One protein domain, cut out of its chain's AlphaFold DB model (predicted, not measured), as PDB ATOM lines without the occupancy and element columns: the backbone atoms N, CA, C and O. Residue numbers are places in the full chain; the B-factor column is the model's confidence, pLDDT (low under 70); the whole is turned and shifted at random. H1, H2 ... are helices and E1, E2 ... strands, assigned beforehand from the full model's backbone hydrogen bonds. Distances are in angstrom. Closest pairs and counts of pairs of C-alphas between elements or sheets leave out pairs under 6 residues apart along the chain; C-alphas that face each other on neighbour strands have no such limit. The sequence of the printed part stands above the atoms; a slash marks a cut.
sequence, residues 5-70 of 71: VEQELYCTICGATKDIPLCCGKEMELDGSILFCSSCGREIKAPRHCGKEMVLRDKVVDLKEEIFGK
ATOM      1  N   VAL A   5      38.048 -26.951  19.814       62.41
ATOM      2  CA  VAL A   5      39.065 -25.934  20.056       62.41
ATOM      3  C   VAL A   5      38.334 -24.607  19.925       62.41
ATOM      4  O   VAL A   5      38.043 -24.177  18.813       62.41
ATOM      5  N   GLU A   6      37.947 -24.027  21.057       78.50
ATOM      6  CA  GLU A   6      37.490 -22.636  21.089       78.50
ATOM      7  C   GLU A   6      38.721 -21.733  21.103       78.50
ATOM      8  O   GLU A   6      39.769 -22.129  21.616       78.50
ATOM      9  N   GLN A   7      38.628 -20.531  20.546       87.00
ATOM     10  CA  GLN A   7      39.727 -19.571  20.585       87.00
ATOM     11  C   GLN A   7      39.344 -18.390  21.471       87.00
ATOM     12  O   GLN A   7      38.217 -17.910  21.445       87.00
ATOM     13  N   GLU A   8      40.290 -17.918  22.274       92.06
ATOM     14  CA  GLU A   8      40.091 -16.765  23.147       92.06
ATOM     15  C   GLU A   8      41.276 -15.804  23.057       92.06
ATOM     16  O   GLU A   8      42.399 -16.178  22.705       92.06
ATOM     17  N   LEU A   9      41.036 -14.543  23.403       92.94
ATOM     18  CA  LEU A   9      42.091 -13.563  23.591       92.94
ATOM     19  C   LEU A   9      42.684 -13.742  24.983       92.94
ATOM     20  O   LEU A   9      41.969 -13.754  25.981       92.94
ATOM     21  N   TYR A  10      44.005 -13.824  25.060       93.81
ATOM     22  CA  TYR A  10      44.757 -14.137  26.264       93.81
ATOM     23  C   TYR A  10      45.799 -13.051  26.562       93.81
ATOM     24  O   TYR A  10      46.603 -12.659  25.713       93.81
ATOM     25  N   CYS A  11      45.804 -12.556  27.800       94.44
ATOM     26  CA  CYS A  11      46.828 -11.650  28.304       94.44
ATOM     27  C   CYS A  11      48.028 -12.453  28.816       94.44
ATOM     28  O   CYS A  11      47.967 -13.073  29.878       94.44
ATOM     29  N   THR A  12      49.166 -12.349  28.133       92.12
ATOM     30  CA  THR A  12      50.395 -13.072  28.506       92.12
ATOM     31  C   THR A  12      51.066 -12.564  29.788       92.12
ATOM     32  O   THR A  12      52.082 -13.115  30.194       92.12
ATOM     33  N   ILE A  13      50.566 -11.481  30.396       95.50
ATOM     34  CA  ILE A  13      51.142 -10.893  31.618       95.50
ATOM     35  C   ILE A  13      50.454 -11.437  32.870       95.50
ATOM     36  O   ILE A  13      51.126 -11.862  33.802       95.50
ATOM     37  N   CYS A  14      49.121 -11.394  32.911       94.88
ATOM     38  CA  CYS A  14      48.342 -11.750  34.102       94.88
ATOM     39  C   CYS A  14      47.432 -12.967  33.904       94.88
ATOM     40  O   CYS A  14      46.771 -13.386  34.848       94.88
ATOM     41  N   GLY A  15      47.351 -13.505  32.685       92.25
ATOM     42  CA  GLY A  15      46.511 -14.652  32.357       92.25
ATOM     43  C   GLY A  15      45.032 -14.344  32.119       92.25
ATOM     44  O   GLY A  15      44.275 -15.276  31.880       92.25
ATOM     45  N   ALA A  16      44.614 -13.073  32.169       93.69
ATOM     46  CA  ALA A  16      43.233 -12.685  31.881       93.69
ATOM     47  C   ALA A  16      42.834 -13.085  30.455       93.69
ATOM     48  O   ALA A  16      43.612 -12.875  29.518       93.69
ATOM     49  N   THR A  17      41.623 -13.611  30.300       93.50
ATOM     50  CA  THR A  17      41.069 -13.999  29.004       93.50
ATOM     51  C   THR A  17      39.889 -13.118  28.615       93.50
ATOM     52  O   THR A  17      39.303 -12.421  29.450       93.50
ATOM     53  N   LYS A  18      39.586 -13.084  27.319       92.31
ATOM     54  CA  LYS A  18      38.453 -12.356  26.756       92.31
ATOM     55  C   LYS A  18      37.969 -13.050  25.490       92.31
ATOM     56  O   LYS A  18      38.784 -13.506  24.695       92.31
ATOM     57  N   ASP A  19      36.662 -13.053  25.276       91.69
ATOM     58  CA  ASP A  19      36.082 -13.605  24.055       91.69
ATOM     59  C   ASP A  19      36.492 -12.798  22.818       91.69
ATOM     60  O   ASP A  19      36.722 -11.577  22.876       91.69
ATOM     61  N   ILE A  20      36.564 -13.486  21.682       92.50
ATOM     62  CA  ILE A  20      36.840 -12.864  20.394       92.50
ATOM     63  C   ILE A  20      35.601 -12.060  19.959       92.50
ATOM     64  O   ILE A  20      34.485 -12.580  19.967       92.50
ATOM     65  N   PRO A  21      35.748 -10.778  19.569       92.25
ATOM     66  CA  PRO A  21      34.630  -9.979  19.085       92.25
ATOM     67  C   PRO A  21      33.913 -10.628  17.899       92.25
ATOM     68  O   PRO A  21      34.544 -11.130  16.968       92.25
ATOM     69  N   LEU A  22      32.583 -10.543  17.908       93.81
ATOM     70  CA  LEU A  22      31.747 -11.021  16.814       93.81
ATOM     71  C   LEU A  22      31.511  -9.919  15.777       93.81
ATOM     72  O   LEU A  22      31.154  -8.785  16.111       93.81
ATOM     73  N   CYS A  23      31.626 -10.271  14.498       93.56
ATOM     74  CA  CYS A  23      31.224  -9.431  13.377       93.56
ATOM     75  C   CYS A  23      30.511 -10.284  12.322       93.56
ATOM     76  O   CYS A  23      30.951 -11.384  12.001       93.56
ATOM     77  N   CYS A  24      29.376  -9.807  11.801       93.81
ATOM     78  CA  CYS A  24      28.533 -10.574  10.870       93.81
ATOM     79  C   CYS A  24      28.113 -11.963  11.403       93.81
ATOM     80  O   CYS A  24      27.894 -12.887  10.625       93.81
ATOM     81  N   GLY A  25      28.000 -12.108  12.730       91.81
ATOM     82  CA  GLY A  25      27.598 -13.359  13.382       91.81
ATOM     83  C   GLY A  25      28.699 -14.420  13.486       91.81
ATOM     84  O   GLY A  25      28.389 -15.555  13.832       91.81
ATOM     85  N   LYS A  26      29.958 -14.073  13.195       90.44
ATOM     86  CA  LYS A  26      31.126 -14.951  13.353       90.44
ATOM     87  C   LYS A  26      32.204 -14.265  14.186       90.44
ATOM     88  O   LYS A  26      32.265 -13.036  14.213       90.44
ATOM     89  N   GLU A  27      33.039 -15.054  14.849       92.44
ATOM     90  CA  GLU A  27      34.251 -14.556  15.503       92.44
ATOM     91  C   GLU A  27      35.190 -13.941  14.466       92.44
ATOM     92  O   GLU A  27      35.313 -14.435  13.343       92.44
ATOM     93  N   MET A  28      35.795 -12.808  14.818       93.06
ATOM     94  CA  MET A  28      36.802 -12.164  13.980       93.06
ATOM     95  C   MET A  28      38.126 -12.933  14.044       93.06
ATOM     96  O   MET A  28      38.549 -13.379  15.103       93.06
ATOM     97  N   GLU A  29      38.810 -13.043  12.915       91.75
ATOM     98  CA  GLU A  29      40.114 -13.700  12.824       91.75
ATOM     99  C   GLU A  29      41.211 -12.723  13.268       91.75
ATOM    100  O   GLU A  29      41.117 -11.529  12.983       91.75
ATOM    101  N   LEU A  30      42.242 -13.192  13.977       90.56
ATOM    102  CA  LEU A  30      43.376 -12.354  14.389       90.56
ATOM    103  C   LEU A  30      44.568 -12.572  13.455       90.56
ATOM    104  O   LEU A  30      45.107 -13.676  13.396       90.56
ATOM    105  N   ASP A  31      45.025 -11.500  12.812       86.94
ATOM    106  CA  ASP A  31      46.297 -11.446  12.092       86.94
ATOM    107  C   ASP A  31      47.236 -10.450  12.784       86.94
ATOM    108  O   ASP A  31      47.031  -9.232  12.770       86.94
ATOM    109  N   GLY A  32      48.241 -10.986  13.479       86.25
ATOM    110  CA  GLY A  32      49.155 -10.209  14.311       86.25
ATOM    111  C   GLY A  32      48.424  -9.449  15.422       86.25
ATOM    112  O   GLY A  32      48.117 -10.011  16.471       86.25
ATOM    113  N   SER A  33      48.176  -8.159  15.194       87.56
ATOM    114  CA  SER A  33      47.516  -7.238  16.128       87.56
ATOM    115  C   SER A  33      46.163  -6.707  15.641       87.56
ATOM    116  O   SER A  33      45.555  -5.854  16.301       87.56
ATOM    117  N   ILE A  34      45.671  -7.195  14.500       93.25
ATOM    118  CA  ILE A  34      44.410  -6.766  13.896       93.25
ATOM    119  C   ILE A  34      43.430  -7.932  13.881       93.25
ATOM    120  O   ILE A  34      43.719  -9.009  13.371       93.25
ATOM    121  N   LEU A  35      42.248  -7.695  14.440       93.50
ATOM    122  CA  LEU A  35      41.092  -8.558  14.273       93.50
ATOM    123  C   LEU A  35      40.365  -8.137  13.002       93.50
ATOM    124  O   LEU A  35      39.952  -6.979  12.890       93.50
ATOM    125  N   PHE A  36      40.160  -9.060  12.072       95.12
ATOM    126  CA  PHE A  36      39.458  -8.803  10.823       95.12
ATOM    127  C   PHE A  36      38.253  -9.733  10.650       95.12
ATOM    128  O   PHE A  36      38.243 -10.894  11.055       95.12
ATOM    129  N   CYS A  37      37.185  -9.208  10.059       94.88
ATOM    130  CA  CYS A  37      36.017  -9.990   9.685       94.88
ATOM    131  C   CYS A  37      36.180 -10.465   8.243       94.88
ATOM    132  O   CYS A  37      36.023  -9.671   7.316       94.88
ATOM    133  N   SER A  38      36.387 -11.764   8.036       90.94
ATOM    134  CA  SER A  38      36.506 -12.368   6.698       90.94
ATOM    135  C   SER A  38      35.249 -12.236   5.824       90.94
ATOM    136  O   SER A  38      35.304 -12.461   4.620       90.94
ATOM    137  N   SER A  39      34.108 -11.843   6.402       94.06
ATOM    138  CA  SER A  39      32.841 -11.690   5.668       94.06
ATOM    139  C   SER A  39      32.596 -10.277   5.132       94.06
ATOM    140  O   SER A  39      32.029 -10.131   4.056       94.06
ATOM    141  N   CYS A  40      32.988  -9.232   5.870       95.12
ATOM    142  CA  CYS A  40      32.754  -7.836   5.466       95.12
ATOM    143  C   CYS A  40      34.032  -6.998   5.330       95.12
ATOM    144  O   CYS A  40      33.947  -5.826   4.971       95.12
ATOM    145  N   GLY A  41      35.199  -7.569   5.645       92.94
ATOM    146  CA  GLY A  41      36.492  -6.884   5.610       92.94
ATOM    147  C   GLY A  41      36.690  -5.849   6.720       92.94
ATOM    148  O   GLY A  41      37.617  -5.054   6.652       92.94
ATOM    149  N   ARG A  42      35.816  -5.803   7.738       94.19
ATOM    150  CA  ARG A  42      35.983  -4.874   8.865       94.19
ATOM    151  C   ARG A  42      37.197  -5.263   9.696       94.19
ATOM    152  O   ARG A  42      37.291  -6.408  10.121       94.19
ATOM    153  N   GLU A  43      38.019  -4.278  10.025       95.88
ATOM    154  CA  GLU A  43      39.203  -4.431  10.864       95.88
ATOM    155  C   GLU A  43      39.057  -3.638  12.166       95.88
ATOM    156  O   GLU A  43      38.581  -2.498  12.173       95.88
ATOM    157  N   ILE A  44      39.474  -4.236  13.279       94.31
ATOM    158  CA  ILE A  44      39.610  -3.580  14.582       94.31
ATOM    159  C   ILE A  44      40.937  -3.999  15.218       94.31
ATOM    160  O   ILE A  44      41.454  -5.077  14.955       94.31
ATOM    161  N   LYS A  45      41.502  -3.162  16.088       93.12
ATOM    162  CA  LYS A  45      42.726  -3.528  16.815       93.12
ATOM    163  C   LYS A  45      42.433  -4.576  17.885       93.12
ATOM    164  O   LYS A  45      41.392  -4.504  18.547       93.12
ATOM    165  N   ALA A  46      43.378  -5.487  18.101       91.06
ATOM    166  CA  ALA A  46      43.341  -6.407  19.226       91.06
ATOM    167  C   ALA A  46      43.243  -5.620  20.549       91.06
ATOM    168  O   ALA A  46      43.909  -4.588  20.721       91.06
ATOM    169  N   PRO A  47      42.401  -6.056  21.501       92.06
ATOM    170  CA  PRO A  47      42.285  -5.374  22.776       92.06
ATOM    171  C   PRO A  47      43.609  -5.431  23.533       92.06
ATOM    172  O   PRO A  47      44.360  -6.404  23.467       92.06
ATOM    173  N   ARG A  48      43.883  -4.364  24.286       94.12
ATOM    174  CA  ARG A  48      45.073  -4.264  25.129       94.12
ATOM    175  C   ARG A  48      44.716  -4.510  26.586       94.12
ATOM    176  O   ARG A  48      43.743  -3.952  27.089       94.12
ATOM    177  N   HIS A  49      45.545  -5.290  27.268       94.25
ATOM    178  CA  HIS A  49      45.454  -5.555  28.699       94.25
ATOM    179  C   HIS A  49      46.862  -5.559  29.313       94.25
ATOM    180  O   HIS A  49      47.826  -5.969  28.670       94.25
ATOM    181  N   CYS A  50      47.017  -5.051  30.540       94.75
ATOM    182  CA  CYS A  50      48.332  -4.867  31.183       94.75
ATOM    183  C   CYS A  50      49.364  -4.118  30.302       94.75
ATOM    184  O   CYS A  50      50.564  -4.360  30.394       94.75
ATOM    185  N   GLY A  51      48.905  -3.223  29.418       92.44
ATOM    186  CA  GLY A  51      49.768  -2.440  28.524       92.44
ATOM    187  C   GLY A  51      50.233  -3.153  27.246       92.44
ATOM    188  O   GLY A  51      50.858  -2.499  26.407       92.44
ATOM    189  N   LYS A  52      49.892  -4.430  27.030       91.75
ATOM    190  CA  LYS A  52      50.203  -5.191  25.803       91.75
ATOM    191  C   LYS A  52      48.937  -5.626  25.069       91.75
ATOM    192  O   LYS A  52      47.862  -5.646  25.659       91.75
ATOM    193  N   GLU A  53      49.057  -5.915  23.779       93.06
ATOM    194  CA  GLU A  53      47.977  -6.534  23.002       93.06
ATOM    195  C   GLU A  53      47.749  -7.964  23.494       93.06
ATOM    196  O   GLU A  53      48.699  -8.675  23.832       93.06
ATOM    197  N   MET A  54      46.481  -8.354  23.603       93.44
ATOM    198  CA  MET A  54      46.115  -9.734  23.902       93.44
ATOM    199  C   MET A  54      46.347 -10.595  22.657       93.44
ATOM    200  O   MET A  54      46.111 -10.141  21.539       93.44
ATOM    201  N   VAL A  55      46.810 -11.826  22.862       91.44
ATOM    202  CA  VAL A  55      47.125 -12.780  21.785       91.44
ATOM    203  C   VAL A  55      46.036 -13.839  21.675       91.44
ATOM    204  O   VAL A  55      45.334 -14.082  22.651       91.44
ATOM    205  N   LEU A  56      45.902 -14.491  20.521       91.19
ATOM    206  CA  LEU A  56      44.992 -15.626  20.398       91.19
ATOM    207  C   LEU A  56      45.556 -16.855  21.122       91.19
ATOM    208  O   LEU A  56      46.755 -17.139  21.045       91.19
ATOM    209  N   ARG A  57      44.688 -17.598  21.802       88.25
ATOM    210  CA  ARG A  57      45.017 -18.873  22.433       88.25
ATOM    211  C   ARG A  57      43.905 -19.882  22.178       88.25
ATOM    212  O   ARG A  57      42.731 -19.560  22.308       88.25
ATOM    213  N   ASP A  58      44.307 -21.119  21.910       84.25
ATOM    214  CA  ASP A  58      43.403 -22.259  21.846       84.25
ATOM    215  C   ASP A  58      42.979 -22.691  23.259       84.25
ATOM    216  O   ASP A  58      43.804 -23.045  24.116       84.25
ATOM    217  N   LYS A  59      41.671 -22.687  23.486       78.06
ATOM    218  CA  LYS A  59      40.997 -23.220  24.660       78.06
ATOM    219  C   LYS A  59      40.463 -24.606  24.309       78.06
ATOM    220  O   LYS A  59      39.527 -24.776  23.530       78.06
ATOM    221  N   VAL A  60      41.088 -25.623  24.892       70.88
ATOM    222  CA  VAL A  60      40.625 -27.006  24.762       70.88
ATOM    223  C   VAL A  60      39.492 -27.210  25.757       70.88
ATOM    224  O   VAL A  60      39.730 -27.226  26.964       70.88
ATOM    225  N   VAL A  61      38.267 -27.359  25.256       66.62
ATOM    226  CA  VAL A  61      37.113 -27.710  26.089       66.62
ATOM    227  C   VAL A  61      36.885 -29.216  25.984       66.62
ATOM    228  O   VAL A  61      36.458 -29.737  24.950       66.62
ATOM    229  N   ASP A  62      37.200 -29.940  27.059       62.44
ATOM    230  CA  ASP A  62      36.863 -31.355  27.180       62.44
ATOM    231  C   ASP A  62      35.376 -31.495  27.540       62.44
ATOM    232  O   ASP A  62      34.975 -31.388  28.695       62.44
ATOM    233  N   LEU A  63      34.543 -31.808  26.543       59.38
ATOM    234  CA  LEU A  63      33.088 -32.025  26.672       59.38
ATOM    235  C   LEU A  63      32.677 -33.183  27.618       59.38
ATOM    236  O   LEU A  63      31.503 -33.548  27.681       59.38
ATOM    237  N   LYS A  64      33.617 -33.823  28.325       54.00
ATOM    238  CA  LYS A  64      33.319 -34.941  29.232       54.00
ATOM    239  C   LYS A  64      32.696 -34.496  30.556       54.00
ATOM    240  O   LYS A  64      31.899 -35.258  31.098       54.00
ATOM    241  N   GLU A  65      33.023 -33.309  31.067       52.84
ATOM    242  CA  GLU A  65      32.575 -32.905  32.412       52.84
ATOM    243  C   GLU A  65      31.138 -32.367  32.456       52.84
ATOM    244  O   GLU A  65      30.450 -32.578  33.451       52.84
ATOM    245  N   GLU A  66      30.620 -31.776  31.375       50.31
ATOM    246  CA  GLU A  66      29.244 -31.248  31.385       50.31
ATOM    247  C   GLU A  66      28.159 -32.320  31.196       50.31
ATOM    248  O   GLU A  66      27.032 -32.136  31.651       50.31
ATOM    249  N   ILE A  67      28.474 -33.463  30.572       53.31
ATOM    250  CA  ILE A  67      27.482 -34.525  30.314       53.31
ATOM    251  C   ILE A  67      27.406 -35.535  31.474       53.31
ATOM    252  O   ILE A  67      26.332 -36.063  31.752       53.31
ATOM    253  N   PHE A  68      28.514 -35.797  32.179       54.28
ATOM    254  CA  PHE A  68      28.582 -36.849  33.206       54.28
ATOM    255  C   PHE A  68      28.571 -36.350  34.663       54.28
ATOM    256  O   PHE A  68      28.535 -37.171  35.573       54.28
ATOM    257  N   GLY A  69      28.536 -35.036  34.914       47.97
ATOM    258  CA  GLY A  69      28.461 -34.462  36.268       47.97
ATOM    259  C   GLY A  69      27.070 -34.458  36.929       47.97
ATOM    260  O   GLY A  69      26.898 -33.827  37.970       47.97
ATOM    261  N   LYS A  70      26.059 -35.105  36.329       45.75
ATOM    262  CA  LYS A  70      24.676 -35.185  36.854       45.75
ATOM    263  C   LYS A  70      24.092 -36.608  36.846       45.75
ATOM    264  O   LYS A  70      22.899 -36.774  36.598       45.75
TER     265      LYS A  70
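This is residues 5 to 70 of the 71 residues of an uncharacterized protein of Spirochaetes bacterium (UniProt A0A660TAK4). Two small three-stranded sheets, E2-E1-E6 and E3-E4-E5, sit next to each other in a flat body, with looped turns at two opposite edges: residues 11 to 16 and 47 to 53 at one, residues 22 to 26 and 37 to 42 at the other. After E6, residues 63 to 70, of which 64 to 68 belong to the short helix H1, stick out from the body as a tail. The printed part has 66 residues, with six named strands and then one named helix along the chain, E1 E2 E3 E4 E5 E6 H1; both sheets are antiparallel. The class is mostly strand, though under half of the residues are in named elements. The whole is loose, with a radius of gyration of the C-alphas of 14.0 A, and spans 42 by 31 by 14 A.

E1, residues 5 to 10, is the inner strand of its sheet, and E6, residues 55 to 61, is its antiparallel neighbour at 142 degrees, with N 8 and O 57 at 2.9 A and N 57 and O 8 at 2.8 A, within hydrogen-bond range. E2, residues 17 to 19, forms a hairpin with E1, with N 9 and O 18 at 2.8 A. In the second sheet, E3, residues 29 to 31, E4, residues 34 to 36, and E5, residues 43 to 45, form a meander, each strand the antiparallel neighbour of the one before. N 31 and O 34 are 2.9 A apart, and N 35 and O 44 are 2.8 A apart. Between the sheets, the closest C-alphas of E3 and E6 are those of Leu 30 and Leu 56, 7.0 A apart. E1 and E4 are apart, as are E2 and E3. H1, residues 64 to 68, is on neither sheet; its one O i to N i+4 pair is not within hydrogen-bond range, and 0 of its 2 O i to N i+3 pairs are.

E1 begins at C-alpha 5 at (39.065, -25.934, 20.056) and is 14.5 A long from first to last C-alpha. E6, the longest strand by residues, is 18.5 A long and ends at C-alpha 61 at (37.113, -27.710, 26.089). E2 and E5 are each 7.0 A long, E3 is 6.6 A and E4 6.2 A. H1, 6.5 A long, ends at C-alpha 68 at (28.582, -36.849, 33.206). Residues 22 to 23 pair with 26 to 27, and 48 to 49 with 52 to 53, both antiparallel.

The two C-alphas farthest apart are those of Gly 41 and Lys 70, at 43.8 A. Without residues 63 to 70, which stand free, the body spans 33 by 31 by 14 A. The printed part has no cut, and no link is long. The mean pLDDT of the printed part is 85.4; residue 5 and residues 61 to 70 are under 70.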